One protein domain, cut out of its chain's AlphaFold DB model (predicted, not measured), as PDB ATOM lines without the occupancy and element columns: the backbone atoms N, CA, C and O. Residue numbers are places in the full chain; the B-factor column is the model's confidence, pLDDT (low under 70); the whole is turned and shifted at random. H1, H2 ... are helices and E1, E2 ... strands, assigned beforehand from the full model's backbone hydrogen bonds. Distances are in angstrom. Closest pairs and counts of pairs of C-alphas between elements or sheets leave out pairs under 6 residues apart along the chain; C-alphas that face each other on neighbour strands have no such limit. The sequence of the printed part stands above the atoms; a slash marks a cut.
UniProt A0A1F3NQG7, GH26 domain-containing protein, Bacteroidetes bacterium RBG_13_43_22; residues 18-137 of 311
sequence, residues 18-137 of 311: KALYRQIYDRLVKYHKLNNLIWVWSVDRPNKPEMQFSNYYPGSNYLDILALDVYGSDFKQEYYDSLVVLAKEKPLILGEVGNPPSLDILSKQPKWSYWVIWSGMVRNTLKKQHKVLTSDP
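What this domain is: This is residues 18 to 137 of the 311 residues of the protein "GH26 domain-containing protein" of Bacteroidetes bacterium RBG_13_43_22 (UniProt A0A1F3NQG7). What is the main picture? A strongly twisted wall of four strands has H3 packed over one face, while H1 and H5 lie off the sheet at opposite ends of the long axis. What is it made of? The printed part has 120 residues with five named helices and four named strands, class mixed, in the order H1 E1 H2 E2 H3 E3 H4 E4 H5; the sheet runs E1 E2 E3 E4, all parallel. It is only just compact, close to loose, with a radius of gyration of the C-alphas of 15.8 A and spans of 50 by 33 by 25 A.

How they stand to each other: How do the strands pair? E2, residues 65 to 70, is parallel to E1, residues 40 to 44, with N 41 and O 65 at 2.9 A, within hydrogen-bond range. E3, residues 92 to 97, is parallel to E2, N 70 and O 96 at 2.8 A, and to E4, residues 112 to 117, N 97 and O 116 at 2.8 A, both within hydrogen-bond range. Which helices are on the sheet? H3, residues 77 to 87, makes two layers, a helix on one face of a sheet: it is over E2 at a height over the sheet of 9.3 A, closest C-alphas Leu 66 and Ala 87, 6.4 A. H2, residues 53 to 56, only grazes the sheet and only just touches H3, with 3 pairs of C-alphas within 8 A, the closest those of Phe 53 and Leu 83, 7.5 A. What of the others? H1, residues 18 to 31, H4, residues 103 to 108, and H5, residues 127 to 134, are not on the sheet; E1 H2 E2, E2 H3 E3 and E3 H4 E4 are strand-helix-strand units, parallel neighbours with a helix between, each crossover right-handed. Every O i to N i+4 pair is within hydrogen-bond range in H3, H4 and H5, and 9 of 10 in H1; H2 is too short for one.

Where its parts are: Which elements are longer? From first to last C-alpha, H1 measures 18.5 A, E2 16.3 A and H3 15.0 A. Where are the anchors? H1 begins at C-alpha 18, (165.209, 249.512, 156.883), and H5 ends at C-alpha 134, (196.467, 243.142, 173.577).

The domain as a whole: How far does it reach? The two C-alphas farthest apart, Tyr 31 and Lys 128, are 49.7 A apart. Is anything broken or uncertain? The printed part has no cut, no link is long, and no printed residue is under 70 in pLDDT.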
ATOM      1  N   LYS A  18     165.112 250.788 157.617       96.88
ATOM      2  CA  LYS A  18     165.209 249.512 156.883       96.88
ATOM      3  C   LYS A  18     164.993 249.681 155.382       96.88
ATOM      4  O   LYS A  18     165.720 249.081 154.596       96.88
ATOM      5  N   ALA A  19     163.990 250.468 154.988       97.88
ATOM      6  CA  ALA A  19     163.693 250.719 153.581       97.88
ATOM      7  C   ALA A  19     164.850 251.463 152.901       97.88
ATOM      8  O   ALA A  19     165.284 251.053 151.828       97.88
ATOM      9  N   LEU A  20     165.406 252.480 153.570       98.12
ATOM     10  CA  LEU A  20     166.579 253.206 153.083       98.12
ATOM     11  C   LEU A  20     167.805 252.290 152.947       98.12
ATOM     12  O   LEU A  20     168.449 252.286 151.903       98.12
ATOM     13  N   TYR A  21     168.100 251.472 153.961       98.31
ATOM     14  CA  TYR A  21     169.220 250.525 153.915       98.31
ATOM     15  C   TYR A  21     169.114 249.573 152.712       98.31
ATOM     16  O   TYR A  21     170.061 249.426 151.943       98.31
ATOM     17  N   ARG A  22     167.930 248.978 152.498       98.31
ATOM     18  CA  ARG A  22     167.667 248.097 151.346       98.31
ATOM     19  C   ARG A  22     167.774 248.833 150.009       98.31
ATOM     20  O   ARG A  22     168.284 248.265 149.053       98.31
ATOM     21  N   GLN A  23     167.339 250.091 149.940       98.44
ATOM     22  CA  GLN A  23     167.467 250.909 148.733       98.44
ATOM     23  C   GLN A  23     168.938 251.159 148.366       98.44
ATOM     24  O   GLN A  23     169.297 251.063 147.192       98.44
ATOM     25  N   ILE A  24     169.794 251.438 149.357       98.44
ATOM     26  CA  ILE A  24     171.241 251.585 149.147       98.44
ATOM     27  C   ILE A  24     171.864 250.254 148.711       98.44
ATOM     28  O   ILE A  24     172.631 250.241 147.749       98.44
ATOM     29  N   TYR A  25     171.476 249.133 149.329       98.62
ATOM     30  CA  TYR A  25     171.889 247.796 148.886       98.62
ATOM     31  C   TYR A  25     171.536 247.536 147.425       98.62
ATOM     32  O   TYR A  25     172.405 247.206 146.620       98.62
ATOM     33  N   ASP A  26     170.279 247.749 147.044       98.56
ATOM     34  CA  ASP A  26     169.820 247.517 145.679       98.56
ATOM     35  C   ASP A  26     170.550 248.415 144.673       98.56
ATOM     36  O   ASP A  26     170.937 247.964 143.593       98.56
ATOM     37  N   ARG A  27     170.816 249.674 145.035       98.69
ATOM     38  CA  ARG A  27     171.570 250.595 144.183       98.69
ATOM     39  C   ARG A  27     173.021 250.143 143.999       98.69
ATOM     40  O   ARG A  27     173.493 250.092 142.867       98.69
ATOM     41  N   LEU A  28     173.733 249.817 145.075       98.75
ATOM     42  CA  LEU A  28     175.157 249.475 145.008       98.75
ATOM     43  C   LEU A  28     175.393 248.068 144.438       98.75
ATOM     44  O   LEU A  28     176.212 247.893 143.538       98.75
ATOM     45  N   VAL A  29     174.636 247.074 144.903       98.19
ATOM     46  CA  VAL A  29     174.833 245.666 144.531       98.19
ATOM     47  C   VAL A  29     174.100 245.326 143.236       98.19
ATOM     48  O   VAL A  29     174.696 244.790 142.304       98.19
ATOM     49  N   LYS A  30     172.802 245.637 143.129       97.12
ATOM     50  CA  LYS A  30     172.003 245.191 141.973       97.12
ATOM     51  C   LYS A  30     172.182 246.094 140.760       97.12
ATOM     52  O   LYS A  30     172.277 245.566 139.653       97.12
ATOM     53  N   TYR A  31     172.220 247.414 140.945       98.56
ATOM     54  CA  TYR A  31     172.370 248.367 139.841       98.56
ATOM     55  C   TYR A  31     173.842 248.599 139.471       98.56
ATOM     56  O   TYR A  31     174.215 248.345 138.330       98.56
ATOM     57  N   HIS A  32     174.693 249.004 140.423       98.62
ATOM     58  CA  HIS A  32     176.117 249.279 140.161       98.62
ATOM     59  C   HIS A  32     177.014 248.034 140.109       98.62
ATOM     60  O   HIS A  32     178.179 248.157 139.741       98.62
ATOM     61  N   LYS A  33     176.486 246.845 140.437       98.19
ATOM     62  CA  LYS A  33     177.216 245.563 140.389       98.19
ATOM     63  C   LYS A  33     178.484 245.537 141.251       98.19
ATOM     64  O   LYS A  33     179.422 244.811 140.936       98.19
ATOM     65  N   LEU A  34     178.505 246.290 142.352       97.56
ATOM     66  CA  LEU A  34     179.614 246.254 143.303       97.56
ATOM     67  C   LEU A  34     179.573 244.937 144.085       97.56
ATOM     68  O   LEU A  34     178.692 244.722 144.917       97.56
ATOM     69  N   ASN A  35     180.526 244.053 143.793       93.75
ATOM     70  CA  ASN A  35     180.677 242.717 144.379       93.75
ATOM     71  C   ASN A  35     181.857 242.620 145.365       93.75
ATOM     72  O   ASN A  35     182.203 241.534 145.814       93.75
ATOM     73  N   ASN A  36     182.463 243.758 145.700       91.88
ATOM     74  CA  ASN A  36     183.599 243.899 146.607       91.88
ATOM     75  C   ASN A  36     183.210 244.502 147.972       91.88
ATOM     76  O   ASN A  36     184.081 244.934 148.723       91.88
ATOM     77  N   LEU A  37     181.910 244.590 148.275       95.50
ATOM     78  CA  LEU A  37     181.391 245.170 149.514       95.50
ATOM     79  C   LEU A  37     180.966 244.066 150.485       95.50
ATOM     80  O   LEU A  37     180.173 243.204 150.115       95.50
ATOM     81  N   ILE A  38     181.436 244.151 151.730       96.00
ATOM     82  CA  ILE A  38     180.900 243.391 152.865       96.00
ATOM     83  C   ILE A  38     179.897 244.287 153.590       96.00
ATOM     84  O   ILE A  38     180.231 245.398 154.011       96.00
ATOM     85  N   TRP A  39     178.661 243.820 153.740       98.25
ATOM     86  CA  TRP A  39     177.580 244.611 154.317       98.25
ATOM     87  C   TRP A  39     177.519 244.453 155.832       98.25
ATOM     88  O   TRP A  39     176.962 243.490 156.359       98.25
ATOM     89  N   VAL A  40     178.066 245.440 156.536       98.44
ATOM     90  CA  VAL A  40     178.002 245.538 157.997       98.44
ATOM     91  C   VAL A  40     176.776 246.358 158.400       98.44
ATOM     92  O   VAL A  40     176.629 247.520 158.016       98.44
ATOM     93  N   TRP A  41     175.864 245.768 159.170       98.50
ATOM     94  CA  TRP A  41     174.720 246.477 159.745       98.50
ATOM     95  C   TRP A  41     175.016 246.864 161.200       98.50
ATOM     96  O   TRP A  41     175.022 245.991 162.066       98.50
ATOM     97  N   SER A  42     175.255 248.161 161.456       98.00
ATOM     98  CA  SER A  42     175.634 248.671 162.789       98.00
ATOM     99  C   SER A  42     174.504 249.358 163.559       98.00
ATOM    100  O   SER A  42     173.798 250.244 163.051       98.00
ATOM    101  N   VAL A  43     174.337 248.966 164.817       98.12
ATOM    102  CA  VAL A  43     173.374 249.520 165.778       98.12
ATOM    103  C   VAL A  43     174.082 250.058 167.016       98.12
ATOM    104  O   VAL A  43     175.171 249.621 167.347       98.12
ATOM    105  N   ASP A  44     173.436 250.984 167.719       98.19
ATOM    106  CA  ASP A  44     173.866 251.454 169.041       98.19
ATOM    107  C   ASP A  44     173.066 250.725 170.129       98.19
ATOM    108  O   ASP A  44     172.027 250.120 169.865       98.19
ATOM    109  N   ARG A  45     173.510 250.806 171.373       97.06
ATOM    110  CA  ARG A  45     172.863 250.249 172.558       97.06
ATOM    111  C   ARG A  45     171.438 250.800 172.733       97.06
ATOM    112  O   ARG A  45     171.246 252.018 172.795       97.06
ATOM    113  N   PRO A  46     170.418 249.937 172.862       95.25
ATOM    114  CA  PRO A  46     169.065 250.372 173.164       95.25
ATOM    115  C   PRO A  46     168.994 250.927 174.589       95.25
ATOM    116  O   PRO A  46     169.230 250.208 175.556       95.25
ATOM    117  N   ASN A  47     168.620 252.197 174.728       92.25
ATOM    118  CA  ASN A  47     168.273 252.797 176.023       92.25
ATOM    119  C   ASN A  47     166.766 253.072 176.165       92.25
ATOM    120  O   ASN A  47     166.323 253.548 177.209       92.25
ATOM    121  N   LYS A  48     165.981 252.764 175.123       92.88
ATOM    122  CA  LYS A  48     164.523 252.905 175.080       92.88
ATOM    123  C   LYS A  48     163.874 251.769 174.272       92.88
ATOM    124  O   LYS A  48     164.527 251.230 173.371       92.88
ATOM    125  N   PRO A  49     162.600 251.415 174.533       89.69
ATOM    126  CA  PRO A  49     161.906 250.326 173.836       89.69
ATOM    127  C   PRO A  49     161.830 250.474 172.307       89.69
ATOM    128  O   PRO A  49     161.853 249.486 171.579       89.69
ATOM    129  N   GLU A  50     161.775 251.690 171.774       92.75
ATOM    130  CA  GLU A  50     161.732 251.932 170.329       92.75
ATOM    131  C   GLU A  50     163.064 251.639 169.622       92.75
ATOM    132  O   GLU A  50     163.080 251.438 168.404       92.75
ATOM    133  N   MET A  51     164.174 251.570 170.367       95.75
ATOM    134  CA  MET A  51     165.525 251.339 169.841       95.75
ATOM    135  C   MET A  51     165.883 249.855 169.685       95.75
ATOM    136  O   MET A  51     167.018 249.540 169.325       95.75
ATOM    137  N   GLN A  52     164.946 248.937 169.934       95.62
ATOM    138  CA  GLN A  52     165.191 247.499 169.804       95.62
ATOM    139  C   GLN A  52     165.702 247.131 168.405       95.62
ATOM    140  O   GLN A  52     165.177 247.587 167.387       95.62
ATOM    141  N   PHE A  53     166.728 246.283 168.347       97.44
ATOM    142  CA  PHE A  53     167.446 245.943 167.115       97.44
ATOM    143  C   PHE A  53     166.532 245.408 166.007       97.44
ATOM    144  O   PHE A  53     166.644 245.811 164.846       97.44
ATOM    145  N   SER A  54     165.578 244.551 166.372       95.75
ATOM    146  CA  SER A  54     164.613 243.930 165.456       95.75
ATOM    147  C   SER A  54     163.770 244.954 164.683       95.75
ATOM    148  O   SER A  54     163.443 244.727 163.513       95.75
ATOM    149  N   ASN A  55     163.497 246.129 165.266       95.81
ATOM    150  CA  ASN A  55     162.762 247.202 164.593       95.81
ATOM    151  C   ASN A  55     163.507 247.721 163.355       95.81
ATOM    152  O   ASN A  55     162.863 248.131 162.385       95.81
ATOM    153  N   TYR A  56     164.841 247.630 163.340       97.31
ATOM    154  CA  TYR A  56     165.722 248.191 162.310       97.31
ATOM    155  C   TYR A  56     166.478 247.131 161.496       97.31
ATOM    156  O   TYR A  56     167.261 247.491 160.616       97.31
ATOM    157  N   TYR A  57     166.231 245.843 161.750       97.38
ATOM    158  CA  TYR A  57     166.877 244.732 161.051       97.38
ATOM    159  C   TYR A  57     166.441 244.657 159.573       97.38
ATOM    160  O   TYR A  57     165.255 244.446 159.293       97.38
ATOM    161  N   PRO A  58     167.356 244.798 158.596       96.94
ATOM    162  CA  PRO A  58     166.999 244.875 157.182       96.94
ATOM    163  C   PRO A  58     166.689 243.500 156.572       96.94
ATOM    164  O   PRO A  58     166.241 243.435 155.428       96.94
ATOM    165  N   GLY A  59     166.825 242.408 157.326       96.56
ATOM    166  CA  GLY A  59     166.646 241.038 156.844       96.56
ATOM    167  C   GLY A  59     167.975 240.395 156.453       96.56
ATOM    168  O   GLY A  59     168.863 241.062 155.930       96.56
ATOM    169  N   SER A  60     168.096 239.083 156.671       96.50
ATOM    170  CA  SER A  60     169.364 238.348 156.547       96.50
ATOM    171  C   SER A  60     169.971 238.343 155.138       96.50
ATOM    172  O   SER A  60     171.154 238.058 154.997       96.50
ATOM    173  N   ASN A  61     169.183 238.675 154.111       96.69
ATOM    174  CA  ASN A  61     169.633 238.744 152.716       96.69
ATOM    175  C   ASN A  61     170.317 240.071 152.353       96.69
ATOM    176  O   ASN A  61     170.818 240.201 151.245       96.69
ATOM    177  N   TYR A  62     170.291 241.065 153.245       98.06
ATOM    178  CA  TYR A  62     170.807 242.413 152.974       98.06
ATOM    179  C   TYR A  62     172.083 242.740 153.754       98.06
ATOM    180  O   TYR A  62     172.581 243.852 153.646       98.06
ATOM    181  N   LEU A  63     172.597 241.812 154.562       97.94
ATOM    182  CA  LEU A  63     173.770 242.037 155.402       97.94
ATOM    183  C   LEU A  63     174.620 240.773 155.514       97.94
ATOM    184  O   LEU A  63     174.096 239.655 155.475       97.94
ATOM    185  N   ASP A  64     175.909 240.961 155.745       98.31
ATOM    186  CA  ASP A  64     176.887 239.902 155.974       98.31
ATOM    187  C   ASP A  64     177.282 239.818 157.449       98.31
ATOM    188  O   ASP A  64     177.400 238.716 157.978       98.31
ATOM    189  N   ILE A  65     177.412 240.968 158.120       98.62
ATOM    190  CA  ILE A  65     177.911 241.097 159.496       98.62
ATOM    191  C   ILE A  65     176.977 242.002 160.307       98.62
ATOM    192  O   ILE A  65     176.472 243.007 159.797       98.62
ATOM    193  N   LEU A  66     176.760 241.665 161.579       98.69
ATOM    194  CA  LEU A  66     176.048 242.517 162.531       98.69
ATOM    195  C   LEU A  66     177.051 243.199 163.462       98.69
ATOM    196  O   LEU A  66     177.992 242.565 163.936       98.69
ATOM    197  N   ALA A  67     176.829 244.479 163.739       98.62
ATOM    198  CA  ALA A  67     177.728 245.293 164.542       98.62
ATOM    199  C   ALA A  67     176.992 246.031 165.664       98.62
ATOM    200  O   ALA A  67     175.845 246.449 165.488       98.62
ATOM    201  N   LEU A  68     177.669 246.187 166.802       98.62
ATOM    202  CA  LEU A  68     177.214 246.997 167.931       98.62
ATOM    203  C   LEU A  68     178.234 248.083 168.269       98.62
ATOM    204  O   LEU A  68     179.411 247.779 168.455       98.62
ATOM    205  N   ASP A  69     177.759 249.310 168.438       98.25
ATOM    206  CA  ASP A  69     178.554 250.439 168.908       98.25
ATOM    207  C   ASP A  69     178.392 250.570 170.436       98.25
ATOM    208  O   ASP A  69     177.277 250.687 170.952       98.25
ATOM    209  N   VAL A  70     179.497 250.513 171.189       97.38
ATOM    210  CA  VAL A  70     179.505 250.498 172.665       97.38
ATOM    211  C   VAL A  70     180.433 251.570 173.233       97.38
ATOM    212  O   VAL A  70     181.657 251.449 173.253       97.38
ATOM    213  N   TYR A  71     179.833 252.603 173.821       94.19
ATOM    214  CA  TYR A  71     180.545 253.645 174.563       94.19
ATOM    215  C   TYR A  71     180.288 253.548 176.069       94.19
ATOM    216  O   TYR A  71     179.263 253.037 176.515       94.19
ATOM    217  N   GLY A  72     181.227 254.055 176.875       91.00
ATOM    218  CA  GLY A  72     181.109 254.045 178.339       91.00
ATOM    219  C   GLY A  72     181.234 252.657 178.979       91.00
ATOM    220  O   GLY A  72     180.770 252.473 180.098       91.00
ATOM    221  N   SER A  73     181.841 251.693 178.277       91.00
ATOM    222  CA  SER A  73     182.038 250.310 178.744       91.00
ATOM    223  C   SER A  73     180.742 249.544 179.072       91.00
ATOM    224  O   SER A  73     180.756 248.603 179.862       91.00
ATOM    225  N   ASP A  74     179.618 249.924 178.460       95.94
ATOM    226  CA  ASP A  74     178.290 249.333 178.684       95.94
ATOM    227  C   ASP A  74     178.065 248.059 177.846       95.94
ATOM    228  O   ASP A  74     177.214 248.002 176.957       95.94
ATOM    229  N   PHE A  75     178.866 247.027 178.106       97.00
ATOM    230  CA  PHE A  75     178.813 245.737 177.408       97.00
ATOM    231  C   PHE A  75     177.751 244.796 178.003       97.00
ATOM    232  O   PHE A  75     178.067 243.678 178.411       97.00
ATOM    233  N   LYS A  76     176.487 245.228 178.106       97.88
ATOM    234  CA  LYS A  76     175.424 244.388 178.693       97.88
ATOM    235  C   LYS A  76     175.180 243.114 177.887       97.88
ATOM    236  O   LYS A  76     175.098 243.147 176.659       97.88
ATOM    237  N   GLN A  77     174.969 242.014 178.609       98.12
ATOM    238  CA  GLN A  77     174.702 240.699 178.028       98.12
ATOM    239  C   GLN A  77     173.450 240.699 177.137       98.12
ATOM    240  O   GLN A  77     173.466 240.123 176.058       98.12
ATOM    241  N   GLU A  78     172.407 241.435 177.524       97.38
ATOM    242  CA  GLU A  78     171.153 241.539 176.765       97.38
ATOM    243  C   GLU A  78     171.351 242.071 175.337       97.38
ATOM    244  O   GLU A  78     170.670 241.632 174.406       97.38
ATOM    245  N   TYR A  79     172.296 243.003 175.139       97.75
ATOM    246  CA  TYR A  79     172.613 243.524 173.808       97.75
ATOM    247  C   TYR A  79     173.267 242.440 172.947       97.75
ATOM    248  O   TYR A  79     172.890 242.247 171.789       97.75
ATOM    249  N   TYR A  80     174.223 241.714 173.527       98.38
ATOM    250  CA  TYR A  80     174.903 240.606 172.868       98.38
ATOM    251  C   TYR A  80     173.916 239.492 172.502       98.38
ATOM    252  O   TYR A  80     173.820 239.132 171.330       98.38
ATOM    253  N   ASP A  81     173.115 239.014 173.455       98.06
ATOM    254  CA  ASP A  81     172.158 237.922 173.241       98.06
ATOM    255  C   ASP A  81     171.132 238.278 172.151       98.06
ATOM    256  O   ASP A  81     170.866 237.483 171.245       98.06
ATOM    257  N   SER A  82     170.614 239.511 172.172       96.75
ATOM    258  CA  SER A  82     169.666 239.998 171.160       96.75
ATOM    259  C   SER A  82     170.273 240.020 169.755       96.75
ATOM    260  O   SER A  82     169.601 239.683 168.776       96.75
ATOM    261  N   LEU A  83     171.548 240.403 169.633       97.62
ATOM    262  CA  LEU A  83     172.253 240.379 168.354       97.62
ATOM    263  C   LEU A  83     172.599 238.961 167.905       97.62
ATOM    264  O   LEU A  83     172.466 238.680 166.718       97.62
ATOM    265  N   VAL A  84     172.963 238.056 168.817       97.81
ATOM    266  CA  VAL A  84     173.203 236.637 168.504       97.81
ATOM    267  C   VAL A  84     171.964 235.995 167.882       97.81
ATOM    268  O   VAL A  84     172.078 235.302 166.869       97.81
ATOM    269  N   VAL A  85     170.770 236.281 168.415       97.12
ATOM    270  CA  VAL A  85     169.502 235.793 167.846       97.12
ATOM    271  C   VAL A  85     169.297 236.288 166.409       97.12
ATOM    272  O   VAL A  85     168.905 235.514 165.533       97.12
ATOM    273  N   LEU A  86     169.576 237.566 166.133       97.19
ATOM    274  CA  LEU A  86     169.436 238.144 164.789       97.19
ATOM    275  C   LEU A  86     170.533 237.689 163.817       97.19
ATOM    276  O   LEU A  86     170.292 237.610 162.607       97.19
ATOM    277  N   ALA A  87     171.728 237.421 164.336       96.69
ATOM    278  CA  ALA A  87     172.887 237.009 163.563       96.69
ATOM    279  C   ALA A  87     172.745 235.586 163.032       96.69
ATOM    280  O   ALA A  87     173.127 235.325 161.889       96.69
ATOM    281  N   LYS A  88     172.146 234.685 163.822       93.06
ATOM    282  CA  LYS A  88     172.179 233.241 163.560       93.06
ATOM    283  C   LYS A  88     173.644 232.790 163.433       93.06
ATOM    284  O   LYS A  88     174.386 232.862 164.410       93.06
ATOM    285  N   GLU A  89     174.063 232.429 162.222       94.19
ATOM    286  CA  GLU A  89     175.432 232.015 161.887       94.19
ATOM    287  C   GLU A  89     176.304 233.157 161.337       94.19
ATOM    288  O   GLU A  89     177.477 232.952 161.036       94.19
ATOM    289  N   LYS A  90     175.753 234.366 161.156       98.00
ATOM    290  CA  LYS A  90     176.521 235.509 160.644       98.00
ATOM    291  C   LYS A  90     177.480 236.055 161.713       98.00
ATOM    292  O   LYS A  90     177.124 236.054 162.893       98.00
ATOM    293  N   PRO A  91     178.664 236.565 161.326       98.12
ATOM    294  CA  PRO A  91     179.609 237.144 162.273       98.12
ATOM    295  C   PRO A  91     179.055 238.360 163.020       98.12
ATOM    296  O   PRO A  91     178.229 239.121 162.504       98.12
ATOM    297  N   LEU A  92     179.582 238.551 164.229       98.38
ATOM    298  CA  LEU A  92     179.296 239.672 165.115       98.38
ATOM    299  C   LEU A  92     180.563 240.482 165.362       98.38
ATOM    300  O   LEU A  92     181.631 239.913 165.586       98.38
ATOM    301  N   ILE A  93     180.447 241.806 165.371       98.62
ATOM    302  CA  ILE A  93     181.566 242.713 165.660       98.62
ATOM    303  C   ILE A  93     181.141 243.829 166.615       98.62
ATOM    304  O   ILE A  93     179.963 244.179 166.706       98.62
ATOM    305  N   LEU A  94     182.120 244.444 167.267       98.62
ATOM    306  CA  LEU A  94     181.934 245.728 167.932       98.62
ATOM    307  C   LEU A  94     182.319 246.834 166.940       98.62
ATOM    308  O   LEU A  94     183.501 247.072 166.693       98.62
ATOM    309  N   GLY A  95     181.313 247.444 166.311       97.75
ATOM    310  CA  GLY A  95     181.490 248.397 165.210       97.75
ATOM    311  C   GLY A  95     182.285 249.625 165.634       97.75
ATOM    312  O   GLY A  95     183.214 250.022 164.938       97.75
ATOM    313  N   GLU A  96     181.972 250.148 166.815       97.88
ATOM    314  CA  GLU A  96     182.689 251.235 167.468       97.88
ATOM    315  C   GLU A  96     182.778 250.973 168.972       97.88
ATOM    316  O   GLU A  96     181.817 250.539 169.608       97.88
ATOM    317  N   VAL A  97     183.927 251.275 169.570       97.19
ATOM    318  CA  VAL A  97     184.086 251.311 171.023       97.19
ATOM    319  C   VAL A  97     184.860 252.543 171.465       97.19
ATOM    320  O   VAL A  97     185.776 253.006 170.787       97.19
ATOM    321  N   GLY A  98     184.521 253.059 172.646       94.19
ATOM    322  CA  GLY A  98     185.414 253.972 173.363       94.19
ATOM    323  C   GLY A  98     186.572 253.185 173.976       94.19
ATOM    324  O   GLY A  98     187.677 253.141 173.445       94.19
ATOM    325  N   ASN A  99     186.275 252.502 175.083       93.56
ATOM    326  CA  ASN A  99     187.185 251.525 175.667       93.56
ATOM    327  C   ASN A  99     186.942 250.145 175.069       93.56
ATOM    328  O   ASN A  99     185.779 249.754 174.938       93.56
ATOM    329  N   PRO A 100     188.005 249.388 174.764       93.94
ATOM    330  CA  PRO A 100     187.846 248.026 174.291       93.94
ATOM    331  C   PRO A 100     187.231 247.125 175.382       93.94
ATOM    332  O   PRO A 100     187.335 247.441 176.576       93.94
ATOM    333  N   PRO A 101     186.581 246.012 174.998       95.25
ATOM    334  CA  PRO A 101     186.021 245.066 175.957       95.25
ATOM    335  C   PRO A 101     187.124 244.475 176.844       95.25
ATOM    336  O   PRO A 101     188.238 244.208 176.391       95.25
ATOM    337  N   SER A 102     186.817 244.253 178.122       94.44
ATOM    338  CA  SER A 102     187.733 243.536 179.011       94.44
ATOM    339  C   SER A 102     187.790 242.046 178.656       94.44
ATOM    340  O   SER A 102     186.889 241.510 178.006       94.44
ATOM    341  N   LEU A 103     188.815 241.342 179.145       94.88
ATOM    342  CA  LEU A 103     188.933 239.891 178.958       94.88
ATOM    343  C   LEU A 103     187.743 239.112 179.540       94.88
ATOM    344  O   LEU A 103     187.366 238.088 178.980       94.88
ATOM    345  N   ASP A 104     187.136 239.604 180.625       96.06
ATOM    346  CA  ASP A 104     185.919 239.024 181.213       96.06
ATOM    347  C   ASP A 104     184.707 239.183 180.282       96.06
ATOM    348  O   ASP A 104     183.967 238.224 180.061       96.06
ATOM    349  N   ILE A 105     184.548 240.361 179.665       97.19
ATOM    350  CA  ILE A 105     183.501 240.591 178.663       97.19
ATOM    351  C   ILE A 105     183.694 239.663 177.465       97.19
ATOM    352  O   ILE A 105     182.739 239.012 177.059       97.19
ATOM    353  N   LEU A 106     184.915 239.540 176.938       97.06
ATOM    354  CA  LEU A 106     185.199 238.642 175.812       97.06
ATOM    355  C   LEU A 106     184.916 237.172 176.148       97.06
ATOM    356  O   LEU A 106     184.419 236.434 175.302       97.06
ATOM    357  N   SER A 107     185.177 236.743 177.384       97.50
ATOM    358  CA  SER A 107     184.845 235.387 177.831       97.50
ATOM    359  C   SER A 107     183.332 235.145 177.923       97.50
ATOM    360  O   SER A 107     182.872 234.051 177.607       97.50
ATOM    361  N   LYS A 108     182.547 236.155 178.320       98.31
ATOM    362  CA  LYS A 108     181.073 236.080 178.386       98.31
ATOM    363  C   LYS A 108     180.398 236.285 177.026       98.31
ATOM    364  O   LYS A 108     179.289 235.804 176.805       98.31
ATOM    365  N   GLN A 109     181.069 236.980 176.112       98.19
ATOM    366  CA  GLN A 109     180.567 237.365 174.793       98.19
ATOM    367  C   GLN A 109     181.522 236.890 173.682       98.19
ATOM    368  O   GLN A 109     182.095 237.704 172.957       98.19
ATOM    369  N   PRO A 110     181.713 235.567 173.522       97.31
ATOM    370  CA  PRO A 110     182.793 235.011 172.703       97.31
ATOM    371  C   PRO A 110     182.610 235.171 171.188       97.31
ATOM    372  O   PRO A 110     183.538 234.885 170.439       97.31
ATOM    373  N   LYS A 111     181.432 235.588 170.703       97.75
ATOM    374  CA  LYS A 111     181.164 235.708 169.256       97.75
ATOM    375  C   LYS A 111     181.668 237.012 168.621       97.75
ATOM    376  O   LYS A 111     181.545 237.164 167.404       97.75
ATOM    377  N   TRP A 112     182.215 237.951 169.394       98.00
ATOM    378  CA  TRP A 112     182.813 239.166 168.831       98.00
ATOM    379  C   TRP A 112     184.071 238.833 168.022       98.00
ATOM    380  O   TRP A 112     185.025 238.280 168.555       98.00
ATOM    381  N   SER A 113     184.076 239.191 166.736       96.38
ATOM    382  CA  SER A 113     185.171 238.864 165.807       96.38
ATOM    383  C   SER A 113     186.278 239.921 165.796       96.38
ATOM    384  O   SER A 113     187.449 239.587 165.672       96.38
ATOM    385  N   TYR A 114     185.912 241.199 165.918       96.44
ATOM    386  CA  TYR A 114     186.841 242.313 166.121       96.44
ATOM    387  C   TYR A 114     186.115 243.501 166.762       96.44
ATOM    388  O   TYR A 114     184.882 243.514 166.854       96.44
ATOM    389  N   TRP A 115     186.883 244.509 167.178       96.81
ATOM    390  CA  TRP A 115     186.372 245.813 167.589       96.81
ATOM    391  C   TRP A 115     187.143 246.950 166.919       96.81
ATOM    392  O   TRP A 115     188.303 246.781 166.542       96.81
ATOM    393  N   VAL A 116     186.515 248.119 166.802       97.00
ATOM    394  CA  VAL A 116     187.175 249.335 166.308       97.00
ATOM    395  C   VAL A 116     187.124 250.407 167.381       97.00
ATOM    396  O   VAL A 116     186.054 250.860 167.777       97.00
ATOM    397  N   ILE A 117     188.292 250.822 167.864       95.50
ATOM    398  CA  ILE A 117     188.387 251.942 168.801       95.50
ATOM    399  C   ILE A 117     188.127 253.232 168.026       95.50
ATOM    400  O   ILE A 117     188.751 253.485 166.994       95.50
ATOM    401  N   TRP A 118     187.216 254.062 168.527       95.50
ATOM    402  CA  TRP A 118     186.916 255.336 167.893       95.50
ATOM    403  C   TRP A 118     188.082 256.308 168.069       95.50
ATOM    404  O   TRP A 118     188.267 256.895 169.140       95.50
ATOM    405  N   SER A 119     188.866 256.503 167.005       91.50
ATOM    406  CA  SER A 119     190.054 257.361 167.030       91.50
ATOM    407  C   SER A 119     190.981 256.959 168.197       91.50
ATOM    408  O   SER A 119     191.353 255.796 168.318       91.50
ATOM    409  N   GLY A 120     191.347 257.892 169.077       83.25
ATOM    410  CA  GLY A 120     192.127 257.638 170.292       83.25
ATOM    411  C   GLY A 120     191.300 257.523 171.578       83.25
ATOM    412  O   GLY A 120     191.833 257.806 172.647       83.25
ATOM    413  N   MET A 121     190.003 257.183 171.526       85.31
ATOM    414  CA  MET A 121     189.087 257.246 172.685       85.31
ATOM    415  C   MET A 121     189.273 256.158 173.758       85.31
ATOM    416  O   MET A 121     188.355 255.900 174.540       85.31
ATOM    417  N   VAL A 122     190.477 255.602 173.888       86.38
ATOM    418  CA  VAL A 122     190.842 254.754 175.027       86.38
ATOM    419  C   VAL A 122     190.984 255.634 176.273       86.38
ATOM    420  O   VAL A 122     192.038 256.207 176.549       86.38
ATOM    421  N   ARG A 123     189.892 255.788 177.023       83.19
ATOM    422  CA  ARG A 123     189.788 256.669 178.195       83.19
ATOM    423  C   ARG A 123     189.800 255.850 179.475       83.19
ATOM    424  O   ARG A 123     189.206 254.784 179.545       83.19
ATOM    425  N   ASN A 124     190.421 256.352 180.537       83.19
ATOM    426  CA  ASN A 124     190.429 255.674 181.844       83.19
ATOM    427  C   ASN A 124     190.979 254.227 181.808       83.19
ATOM    428  O   ASN A 124     190.707 253.448 182.715       83.19
ATOM    429  N   THR A 125     191.756 253.866 180.779       84.44
ATOM    430  CA  THR A 125     192.440 252.570 180.675       84.44
ATOM    431  C   THR A 125     193.940 252.820 180.702       84.44
ATOM    432  O   THR A 125     194.484 253.512 179.843       84.44
ATOM    433  N   LEU A 126     194.630 252.270 181.700       82.44
ATOM    434  CA  LEU A 126     196.077 252.423 181.820       82.44
ATOM    435  C   LEU A 126     196.789 251.648 180.708       82.44
ATOM    436  O   LEU A 126     196.374 250.545 180.353       82.44
ATOM    437  N   LYS A 127     197.949 252.144 180.253       83.19
ATOM    438  CA  LYS A 127     198.800 251.431 179.277       83.19
ATOM    439  C   LYS A 127     199.073 249.978 179.690       83.19
ATOM    440  O   LYS A 127     199.045 249.088 178.848       83.19
ATOM    441  N   LYS A 128     199.275 249.714 180.990       81.88
ATOM    442  CA  LYS A 128     199.470 248.350 181.516       81.88
ATOM    443  C   LYS A 128     198.240 247.453 181.334       81.88
ATOM    444  O   LYS A 128     198.401 246.288 181.002       81.88
ATOM    445  N   GLN A 129     197.033 247.994 181.517       82.19
ATOM    446  CA  GLN A 129     195.776 247.256 181.352       82.19
ATOM    447  C   GLN A 129     195.498 246.993 179.873       82.19
ATOM    448  O   GLN A 129     195.162 245.874 179.504       82.19
ATOM    449  N   HIS A 130     195.725 247.998 179.022       86.75
ATOM    450  CA  HIS A 130     195.628 247.831 177.576       86.75
ATOM    451  C   HIS A 130     196.622 246.777 177.069       86.75
ATOM    452  O   HIS A 130     196.247 245.927 176.274       86.75
ATOM    453  N   LYS A 131     197.862 246.775 177.583       86.12
ATOM    454  CA  LYS A 131     198.868 245.763 177.235       86.12
ATOM    455  C   LYS A 131     198.439 244.350 177.640       86.12
ATOM    456  O   LYS A 131     198.661 243.430 176.872       86.12
ATOM    457  N   VAL A 132     197.816 244.173 178.808       87.94
ATOM    458  CA  VAL A 132     197.260 242.865 179.212       87.94
ATOM    459  C   VAL A 132     196.209 242.387 178.210       87.94
ATOM    460  O   VAL A 132     196.255 241.232 177.807       87.94
ATOM    461  N   LEU A 133     195.308 243.272 177.770       89.62
ATOM    462  CA  LEU A 133     194.299 242.940 176.763       89.62
ATOM    463  C   LEU A 133     194.933 242.558 175.417       89.62
ATOM    464  O   LEU A 133     194.606 241.514 174.868       89.62
ATOM    465  N   THR A 134     195.845 243.378 174.892       89.00
ATOM    466  CA  THR A 134     196.467 243.142 173.577       89.00
ATOM    467  C   THR A 134     197.481 241.998 173.566       89.00
ATOM    468  O   THR A 134     197.939 241.623 172.499       89.00
ATOM    469  N   SER A 135     197.879 241.476 174.729       88.25
ATOM    470  CA  SER A 135     198.762 240.307 174.842       88.25
ATOM    471  C   SER A 135     198.005 239.002 175.114       88.25
ATOM    472  O   SER A 135     198.645 237.964 175.267       88.25
ATOM    473  N   ASP A 136     196.672 239.028 175.218       91.69
ATOM    474  CA  ASP A 136     195.874 237.806 175.350       91.69
ATOM    475  C   ASP A 136     195.917 237.014 174.028       91.69
ATOM    476  O   ASP A 136     195.713 237.607 172.969       91.69
ATOM    477  N   PRO A 137     196.155 235.689 174.054       90.00
ATOM    478  CA  PRO A 137     196.341 234.881 172.844       90.00
ATOM    479  C   PRO A 137     195.099 234.794 171.944       90.00
ATOM    480  O   PRO A 137     195.202 234.340 170.806       90.00
TER     481      PRO A 137